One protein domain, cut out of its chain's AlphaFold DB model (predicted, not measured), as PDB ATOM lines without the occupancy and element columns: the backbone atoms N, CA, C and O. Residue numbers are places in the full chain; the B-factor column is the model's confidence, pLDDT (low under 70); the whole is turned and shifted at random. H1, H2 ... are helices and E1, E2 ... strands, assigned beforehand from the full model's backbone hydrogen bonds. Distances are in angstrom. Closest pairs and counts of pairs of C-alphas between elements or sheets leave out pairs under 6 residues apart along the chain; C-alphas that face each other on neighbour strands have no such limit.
ATOM      1  N   SER A  61      23.814 -14.512 -23.990       93.75
ATOM      2  CA  SER A  61      24.532 -14.195 -25.229       93.75
ATOM      3  C   SER A  61      25.039 -15.436 -25.969       93.75
ATOM      4  O   SER A  61      25.070 -15.443 -27.198       93.75
ATOM      5  N   GLU A  62      25.425 -16.483 -25.243       93.00
ATOM      6  CA  GLU A  62      25.884 -17.744 -25.822       93.00
ATOM      7  C   GLU A  62      24.701 -18.591 -26.295       93.00
ATOM      8  O   GLU A  62      24.715 -19.102 -27.415       93.00
ATOM      9  N   LEU A  63      23.628 -18.647 -25.501       94.75
ATOM     10  CA  LEU A  63      22.358 -19.248 -25.906       94.75
ATOM     11  C   LEU A  63      21.830 -18.600 -27.189       94.75
ATOM     12  O   LEU A  63      21.386 -19.310 -28.087       94.75
ATOM     13  N   ARG A  64      21.938 -17.273 -27.321       95.69
ATOM     14  CA  ARG A  64      21.521 -16.554 -28.528       95.69
ATOM     15  C   ARG A  64      22.325 -16.967 -29.755       95.69
ATOM     16  O   ARG A  64      21.733 -17.320 -30.766       95.69
ATOM     17  N   LYS A  65      23.656 -17.002 -29.658       92.56
ATOM     18  CA  LYS A  65      24.515 -17.463 -30.764       92.56
ATOM     19  C   LYS A  65      24.190 -18.897 -31.179       92.56
ATOM     20  O   LYS A  65      24.100 -19.192 -32.368       92.56
ATOM     21  N   ARG A  66      24.017 -19.785 -30.198       92.38
ATOM     22  CA  ARG A  66      23.688 -21.200 -30.418       92.38
ATOM     23  C   ARG A  66      22.310 -21.383 -31.043       92.38
ATOM     24  O   ARG A  66      22.154 -22.286 -31.862       92.38
ATOM     25  N   TYR A  67      21.347 -20.540 -30.679       95.00
ATOM     26  CA  TYR A  67      20.028 -20.495 -31.297       95.00
ATOM     27  C   TYR A  67      20.105 -20.002 -32.745       95.00
ATOM     28  O   TYR A  67      19.649 -20.703 -33.640       95.00
ATOM     29  N   ASP A  68      20.758 -18.865 -33.002       94.81
ATOM     30  CA  ASP A  68      20.873 -18.295 -34.352       94.81
ATOM     31  C   ASP A  68      21.574 -19.274 -35.325       94.81
ATOM     32  O   ASP A  68      21.178 -19.413 -36.486       94.81
ATOM     33  N   ALA A  69      22.577 -20.022 -34.845       91.19
ATOM     34  CA  ALA A  69      23.226 -21.084 -35.617       91.19
ATOM     35  C   ALA A  69      22.277 -22.249 -35.957       91.19
ATOM     36  O   ALA A  69      22.326 -22.769 -37.072       91.19
ATOM     37  N   ARG A  70      21.402 -22.643 -35.023       93.81
ATOM     38  CA  ARG A  70      20.394 -23.694 -35.239       93.81
ATOM     39  C   ARG A  70      19.276 -23.240 -36.165       93.81
ATOM     40  O   ARG A  70      18.829 -24.032 -36.982       93.81
ATOM     41  N   ILE A  71      18.873 -21.971 -36.094       96.25
ATOM     42  CA  ILE A  71      17.933 -21.382 -37.054       96.25
ATOM     43  C   ILE A  71      18.528 -21.397 -38.460       96.25
ATOM     44  O   ILE A  71      17.881 -21.878 -39.379       96.25
ATOM     45  N   SER A  72      19.794 -21.004 -38.617       93.44
ATOM     46  CA  SER A  72      20.463 -21.056 -39.926       93.44
ATOM     47  C   SER A  72      20.486 -22.477 -40.512       93.44
ATOM     48  O   SER A  72      20.314 -22.668 -41.714       93.44
ATOM     49  N   GLN A  73      20.685 -23.492 -39.664       93.19
ATOM     50  CA  GLN A  73      20.612 -24.891 -40.086       93.19
ATOM     51  C   GLN A  73      19.170 -25.314 -40.413       93.19
ATOM     52  O   GLN A  73      18.952 -25.976 -41.424       93.19
ATOM     53  N   TYR A  74      18.190 -24.913 -39.601       95.00
ATOM     54  CA  TYR A  74      16.768 -25.168 -39.840       95.00
ATOM     55  C   TYR A  74      16.285 -24.590 -41.175       95.00
ATOM     56  O   TYR A  74      15.563 -25.266 -41.911       95.00
ATOM     57  N   ASP A  75      16.713 -23.374 -41.514       95.25
ATOM     58  CA  ASP A  75      16.367 -22.715 -42.774       95.25
ATOM     59  C   ASP A  75      16.878 -23.536 -43.964       95.25
ATOM     60  O   ASP A  75      16.103 -23.877 -44.857       95.25
ATOM     61  N   CYS A  76      18.137 -23.988 -43.914       94.88
ATOM     62  CA  CYS A  76      18.684 -24.911 -44.912       94.88
ATOM     63  C   CYS A  76      17.866 -26.211 -44.998       94.88
ATOM     64  O   CYS A  76      17.531 -26.664 -46.095       94.88
ATOM     65  N   LEU A  77      17.517 -26.827 -43.864       95.06
ATOM     66  CA  LEU A  77      16.741 -28.072 -43.851       95.06
ATOM     67  C   LEU A  77      15.353 -27.874 -44.475       95.06
ATOM     68  O   LEU A  77      14.880 -28.747 -45.204       95.06
ATOM     69  N   THR A  78      14.723 -26.726 -44.228       95.69
ATOM     70  CA  THR A  78      13.410 -26.366 -44.778       95.69
ATOM     71  C   THR A  78      13.490 -26.129 -46.284       95.69
ATOM     72  O   THR A  78      12.666 -26.659 -47.029       95.69
ATOM     73  N   GLU A  79      14.510 -25.409 -46.759       95.19
ATOM     74  CA  GLU A  79      14.768 -25.195 -48.192       95.19
ATOM     75  C   GLU A  79      14.989 -26.510 -48.950       95.19
ATOM     76  O   GLU A  79      14.591 -26.644 -50.107       95.19
ATOM     77  N   ASN A  80      15.583 -27.503 -48.285       93.56
ATOM     78  CA  ASN A  80      15.797 -28.839 -48.837       93.56
ATOM     79  C   ASN A  80      14.608 -29.793 -48.607       93.56
ATOM     80  O   ASN A  80      14.700 -30.965 -48.967       93.56
ATOM     81  N   GLY A  81      13.504 -29.316 -48.021       94.25
ATOM     82  CA  GLY A  81      12.298 -30.109 -47.765       94.25
ATOM     83  C   GLY A  81      12.491 -31.241 -46.750       94.25
ATOM     84  O   GLY A  81      11.703 -32.184 -46.739       94.25
ATOM     85  N   LEU A  82      13.538 -31.171 -45.923       93.00
ATOM     86  CA  LEU A  82      13.898 -32.214 -44.959       93.00
ATOM     87  C   LEU A  82      13.169 -32.055 -43.625       93.00
ATOM     88  O   LEU A  82      13.014 -33.027 -42.892       93.00
ATOM     89  N   VAL A  83      12.708 -30.848 -43.307       94.88
ATOM     90  CA  VAL A  83      11.927 -30.554 -42.103       94.88
ATOM     91  C   VAL A  83      10.706 -29.717 -42.471       94.88
ATOM     92  O   VAL A  83      10.678 -29.040 -43.499       94.88
ATOM     93  N   SER A  84       9.672 -29.786 -41.637       90.75
ATOM     94  CA  SER A  84       8.455 -28.988 -41.781       90.75
ATOM     95  C   SER A  84       8.034 -28.395 -40.436       90.75
ATOM     96  O   SER A  84       8.539 -28.788 -39.384       90.75
ATOM     97  N   GLY A  85       7.107 -27.439 -40.469       90.94
ATOM     98  CA  GLY A  85       6.614 -26.753 -39.276       90.94
ATOM     99  C   GLY A  85       7.323 -25.426 -39.035       90.94
ATOM    100  O   GLY A  85       7.663 -24.724 -39.982       90.94
ATOM    101  N   TYR A  86       7.486 -25.074 -37.761       93.00
ATOM    102  CA  TYR A  86       8.158 -23.849 -37.339       93.00
ATOM    103  C   TYR A  86       9.190 -24.183 -36.262       93.00
ATOM    104  O   TYR A  86       8.903 -25.024 -35.403       93.00
ATOM    105  N   PRO A  87      10.361 -23.526 -36.264       94.69
ATOM    106  CA  PRO A  87      11.316 -23.681 -35.181       94.69
ATOM    107  C   PRO A  87      10.751 -23.040 -33.898       94.69
ATOM    108  O   PRO A  87       9.916 -22.128 -33.975       94.69
ATOM    109  N   PRO A  88      11.192 -23.472 -32.703       95.88
ATOM    110  CA  PRO A  88      10.822 -22.796 -31.465       95.88
ATOM    111  C   PRO A  88      11.319 -21.347 -31.489       95.88
ATOM    112  O   PRO A  88      12.354 -21.040 -32.083       95.88
ATOM    113  N   SER A  89      10.615 -20.442 -30.806       97.69
ATOM    114  CA  SER A  89      11.142 -19.095 -30.560       97.69
ATOM    115  C   SER A  89      12.346 -19.147 -29.613       97.69
ATOM    116  O   SER A  89      12.537 -20.128 -28.890       97.69
ATOM    117  N   PHE A  90      13.139 -18.072 -29.563       97.62
ATOM    118  CA  PHE A  90      14.269 -17.984 -28.632       97.62
ATOM    119  C   PHE A  90      13.841 -18.183 -27.167       97.62
ATOM    120  O   PHE A  90      14.506 -18.894 -26.417       97.62
ATOM    121  N   ASP A  91      12.692 -17.631 -26.769       97.81
ATOM    122  CA  ASP A  91      12.178 -17.780 -25.404       97.81
ATOM    123  C   ASP A  91      11.817 -19.237 -25.079       97.81
ATOM    124  O   ASP A  91      12.111 -19.718 -23.983       97.81
ATOM    125  N   VAL A  92      11.223 -19.960 -26.037       97.62
ATOM    126  CA  VAL A  92      10.914 -21.392 -25.889       97.62
ATOM    127  C   VAL A  92      12.202 -22.208 -25.821       97.62
ATOM    128  O   VAL A  92      12.349 -23.031 -24.924       97.62
ATOM    129  N   PHE A  93      13.174 -21.916 -26.688       96.62
ATOM    130  CA  PHE A  93      14.496 -22.544 -26.671       96.62
ATOM    131  C   PHE A  93      15.187 -22.414 -25.303       96.62
ATOM    132  O   PHE A  93      15.644 -23.408 -24.736       96.62
ATOM    133  N   VAL A  94      15.219 -21.205 -24.729       97.31
ATOM    134  CA  VAL A  94      15.814 -20.965 -23.403       97.31
ATOM    135  C   VAL A  94      14.994 -21.629 -22.292       97.31
ATOM    136  O   VAL A  94      15.568 -22.172 -21.345       97.31
ATOM    137  N   SER A  95      13.662 -21.589 -22.382       97.38
ATOM    138  CA  SER A  95      12.774 -22.223 -21.403       97.38
ATOM    139  C   SER A  95      12.978 -23.737 -21.349       97.38
ATOM    140  O   SER A  95      13.131 -24.302 -20.264       97.38
ATOM    141  N   ASP A  96      13.051 -24.386 -22.508       96.25
ATOM    142  CA  ASP A  96      13.240 -25.829 -22.639       96.25
ATOM    143  C   ASP A  96      14.626 -26.259 -22.151       96.25
ATOM    144  O   ASP A  96      14.738 -27.213 -21.373       96.25
ATOM    145  N   TYR A  97      15.664 -25.492 -22.497       95.50
ATOM    146  CA  TYR A  97      17.017 -25.683 -21.976       95.50
ATOM    147  C   TYR A  97      17.048 -25.634 -20.442       95.50
ATOM    148  O   TYR A  97      17.543 -26.565 -19.800       95.50
ATOM    149  N   LYS A  98      16.434 -24.615 -19.828       95.62
ATOM    150  CA  LYS A  98      16.340 -24.508 -18.360       95.62
ATOM    151  C   LYS A  98      15.514 -25.639 -17.750       95.62
ATOM    152  O   LYS A  98      15.902 -26.193 -16.724       95.62
ATOM    153  N   ARG A  99      14.405 -26.030 -18.387       95.69
ATOM    154  CA  ARG A  99      13.551 -27.145 -17.935       95.69
ATOM    155  C   ARG A  99      14.287 -28.485 -17.962       95.69
ATOM    156  O   ARG A  99      14.036 -29.319 -17.098       95.69
ATOM    157  N   SER A 100      15.219 -28.673 -18.896       92.25
ATOM    158  CA  SER A 100      16.089 -29.858 -18.952       92.25
ATOM    159  C   SER A 100      17.139 -29.914 -17.829       92.25
ATOM    160  O   SER A 100      17.894 -30.882 -17.737       92.25
ATOM    161  N   GLY A 101      17.203 -28.885 -16.975       93.38
ATOM    162  CA  GLY A 101      18.283 -28.715 -16.010       93.38
ATOM    163  C   GLY A 101      19.598 -28.333 -16.683       93.38
ATOM    164  O   GLY A 101      20.646 -28.757 -16.205       93.38
ATOM    165  N   GLU A 102      19.527 -27.575 -17.785       92.56
ATOM    166  CA  GLU A 102      20.684 -27.079 -18.537       92.56
ATOM    167  C   GLU A 102      21.544 -28.185 -19.164       92.56
ATOM    168  O   GLU A 102      22.769 -28.201 -19.056       92.56
ATOM    169  N   ARG A 103      20.881 -29.162 -19.793       88.19
ATOM    170  CA  ARG A 103      21.535 -30.356 -20.359       88.19
ATOM    171  C   ARG A 103      21.247 -30.577 -21.832       88.19
ATOM    172  O   ARG A 103      22.026 -31.249 -22.498       88.19
ATOM    173  N   ILE A 104      20.120 -30.067 -22.322       88.75
ATOM    174  CA  ILE A 104      19.625 -30.353 -23.667       88.75
ATOM    175  C   ILE A 104      19.284 -29.035 -24.351       88.75
ATOM    176  O   ILE A 104      18.521 -28.228 -23.823       88.75
ATOM    177  N   LEU A 105      19.855 -28.834 -25.536       91.62
ATOM    178  CA  LEU A 105      19.458 -27.783 -26.464       91.62
ATOM    179  C   LEU A 105      18.598 -28.428 -27.547       91.62
ATOM    180  O   LEU A 105      18.865 -29.555 -27.950       91.62
ATOM    181  N   TRP A 106      17.575 -27.714 -28.011       93.25
ATOM    182  CA  TRP A 106      16.817 -28.141 -29.186       93.25
ATOM    183  C   TRP A 106      17.754 -28.304 -30.386       93.25
ATOM    184  O   TRP A 106      18.644 -27.472 -30.577       93.25
ATOM    185  N   GLU A 107      17.537 -29.332 -31.202       91.69
ATOM    186  CA  GLU A 107      18.293 -29.565 -32.431       91.69
ATOM    187  C   GLU A 107      17.359 -29.514 -33.649       91.69
ATOM    188  O   GLU A 107      16.324 -30.178 -33.662       91.69
ATOM    189  N   PRO A 108      17.705 -28.764 -34.710       91.44
ATOM    190  CA  PRO A 108      16.854 -28.625 -35.894       91.44
ATOM    191  C   PRO A 108      16.777 -29.906 -36.733       91.44
ATOM    192  O   PRO A 108      15.893 -30.040 -37.576       91.44
ATOM    193  N   THR A 109      17.697 -30.843 -36.509       89.81
ATOM    194  CA  THR A 109      17.709 -32.161 -37.148       89.81
ATOM    195  C   THR A 109      16.799 -33.162 -36.438       89.81
ATOM    196  O   THR A 109      16.537 -34.229 -36.990       89.81
ATOM    197  N   GLU A 110      16.293 -32.841 -35.242       86.12
ATOM    198  CA  GLU A 110      15.367 -33.700 -34.507       86.12
ATOM    199  C   GLU A 110      14.044 -33.815 -35.287       86.12
ATOM    200  O   GLU A 110      13.248 -32.880 -35.355       86.12
ATOM    201  N   GLY A 111      13.832 -34.967 -35.931       79.38
ATOM    202  CA  GLY A 111      12.674 -35.220 -36.795       79.38
ATOM    203  C   GLY A 111      12.853 -34.821 -38.265       79.38
ATOM    204  O   GLY A 111      11.881 -34.879 -39.020       79.38
ATOM    205  N   ALA A 112      14.061 -34.442 -38.690       89.06
ATOM    206  CA  ALA A 112      14.359 -34.201 -40.099       89.06
ATOM    207  C   ALA A 112      14.513 -35.525 -40.876       89.06
ATOM    208  O   ALA A 112      15.062 -36.508 -40.378       89.06
ATOM    209  N   ALA A 113      14.016 -35.549 -42.111       88.12
ATOM    210  CA  ALA A 113      14.063 -36.712 -42.987       88.12
ATOM    211  C   ALA A 113      15.436 -36.886 -43.654       88.12
ATOM    212  O   ALA A 113      16.187 -35.930 -43.861       88.12
ATOM    213  N   THR A 114      15.734 -38.120 -44.056       87.75
ATOM    214  CA  THR A 114      16.826 -38.419 -44.988       87.75
ATOM    215  C   THR A 114      16.364 -38.214 -46.434       87.75
ATOM    216  O   THR A 114      15.175 -38.279 -46.746       87.75
ATOM    217  N   THR A 115      17.309 -37.956 -47.337       86.44
ATOM    218  CA  THR A 115      17.065 -37.765 -48.772       86.44
ATOM    219  C   THR A 115      18.076 -38.551 -49.594       86.44
ATOM    220  O   THR A 115      19.214 -38.735 -49.181       86.44
ATOM    221  N   GLU A 116      17.694 -38.971 -50.796       87.69
ATOM    222  CA  GLU A 116      18.634 -39.563 -51.750       87.69
ATOM    223  C   GLU A 116      19.175 -38.493 -52.711       87.69
ATOM    224  O   GLU A 116      18.403 -37.697 -53.254       87.69
ATOM    225  N   ARG A 117      20.497 -38.459 -52.922       80.75
ATOM    226  CA  ARG A 117      21.171 -37.648 -53.954       80.75
ATOM    227  C   ARG A 117      22.260 -38.477 -54.619       80.75
ATOM    228  O   ARG A 117      23.049 -39.119 -53.932       80.75
ATOM    229  N   ASP A 118      22.287 -38.490 -55.950       84.69
ATOM    230  CA  ASP A 118      23.261 -39.257 -56.745       84.69
ATOM    231  C   ASP A 118      23.358 -40.747 -56.343       84.69
ATOM    232  O   ASP A 118      24.439 -41.337 -56.313       84.69
ATOM    233  N   GLY A 119      22.216 -41.356 -55.993       81.19
ATOM    234  CA  GLY A 119      22.126 -42.755 -55.557       81.19
ATOM    235  C   GLY A 119      22.690 -43.027 -54.158       81.19
ATOM    236  O   GLY A 119      22.938 -44.182 -53.813       81.19
ATOM    237  N   LYS A 120      22.931 -41.982 -53.357       79.31
ATOM    238  CA  LYS A 120      23.396 -42.080 -51.970       79.31
ATOM    239  C   LYS A 120      22.348 -41.523 -51.020       79.31
ATOM    240  O   LYS A 120      21.830 -40.427 -51.238       79.31
ATOM    241  N   LEU A 121      22.081 -42.260 -49.945       78.88
ATOM    242  CA  LEU A 121      21.276 -41.764 -48.839       78.88
ATOM    243  C   LEU A 121      22.104 -40.738 -48.055       78.88
ATOM    244  O   LEU A 121      23.189 -41.052 -47.571       78.88
ATOM    245  N   MET A 122      21.590 -39.518 -47.978       78.88
ATOM    246  CA  MET A 122      22.142 -38.397 -47.232       78.88
ATOM    247  C   MET A 122      21.150 -37.998 -46.153       78.88
ATOM    248  O   MET A 122      19.934 -38.057 -46.344       78.88
ATOM    249  N   GLY A 123      21.652 -37.560 -45.017       83.31
ATOM    250  CA  GLY A 123      20.805 -37.145 -43.907       83.31
ATOM    251  C   GLY A 123      20.915 -35.663 -43.636       83.31
ATOM    252  O   GLY A 123      21.634 -34.940 -44.333       83.31
ATOM    253  N   PRO A 124      20.181 -35.200 -42.619       83.06
ATOM    254  CA  PRO A 124      20.012 -33.781 -42.344       83.06
ATOM    255  C   PRO A 124      21.345 -33.040 -42.191       83.06
ATOM    256  O   PRO A 124      21.519 -31.950 -42.733       83.06
ATOM    257  N   THR A 125      22.313 -33.650 -41.510       82.75
ATOM    258  CA  THR A 125      23.647 -33.093 -41.256       82.75
ATOM    259  C   THR A 125      24.588 -33.142 -42.457       82.75
ATOM    260  O   THR A 125      25.476 -32.295 -42.537       82.75
ATOM    261  N   ASP A 126      24.392 -34.060 -43.409       81.19
ATOM    262  CA  ASP A 126      25.174 -34.078 -44.654       81.19
ATOM    263  C   ASP A 126      24.750 -32.950 -45.592       81.19
ATOM    264  O   ASP A 126      25.573 -32.323 -46.259       81.19
ATOM    265  N   VAL A 127      23.436 -32.722 -45.674       84.75
ATOM    266  CA  VAL A 127      22.848 -31.712 -46.559       84.75
ATOM    267  C   VAL A 127      22.992 -30.320 -45.948       84.75
ATOM    268  O   VAL A 127      23.327 -29.370 -46.654       84.75
ATOM    269  N   CYS A 128      22.775 -30.210 -44.636       86.75
ATOM    270  CA  CYS A 128      22.802 -28.968 -43.873       86.75
ATOM    271  C   CYS A 128      23.666 -29.144 -42.611       86.75
ATOM    272  O   CYS A 128      23.138 -29.386 -41.519       86.75
TER     273      CYS A 128
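AT A GLANCE: This is residues 61 to 128 of the 135 residues of an uncharacterized protein of Cryobacterium mesophilum (UniProt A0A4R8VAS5). A small hairpin of two strands, E1 and E2, makes one end of a rod; the long helix H1 and the shorter H2 make a corner towards the other end, and the unnamed stretch 100 to 114 runs back from H2 to the hairpin. The short H3 lies near the last part of H1. The printed part has 68 residues, with three named helices and two strands in the order H1, H2, E1, E2, H3; the sheet E1 - E2 is antiparallel and the class is mostly helix. It is only just loose, close to compact, with a radius of gyration of the C-alphas of 13.3 A and spans of 42 by 20 by 19 A.

HOW THE PARTS SIT: Look first at E1, residues 115 to 117, and E2, residues 120 to 122, an antiparallel hairpin at 136 degrees. N 115 and O 122 are 2.8 A apart and N 117 and O 120 2.9 A, within hydrogen-bond range. H3, residues 124 to 127, is close to but not clearly touching H1, residues 61 to 79; their closest C-alphas, of Pro 124 and Leu 77, are 6.8 A apart. With residues 63 to 67 alone, H1 touches H2, residues 90 to 99, at a steep tilt of 65 degrees, opposite ways; their closest C-alphas, of Tyr 67 and Phe 90, are 6.8 A apart. H1 and E1 are apart. In H1 and H2 every O i to N i+4 pair is within hydrogen-bond range; H3 is too short for one, and its one O i to N i+3 pair is not within range.

IN THESE COORDINATES: Find C-alpha 61 at (24.532, -14.195, -25.229); from there H1 runs 27.3 A to C-alpha 79. H2 runs 14.1 A from C-alpha 90 at (14.269, -17.984, -28.632). H3 ends at C-alpha 127, (22.848, -31.712, -46.559).

THE WHOLE: The two farthest C-alphas, of Gly 101 and Asp 118, are 42.4 A apart. The link from H2 to E1 is long, and the printed part has no cut. No printed residue is under 70 in pLDDT.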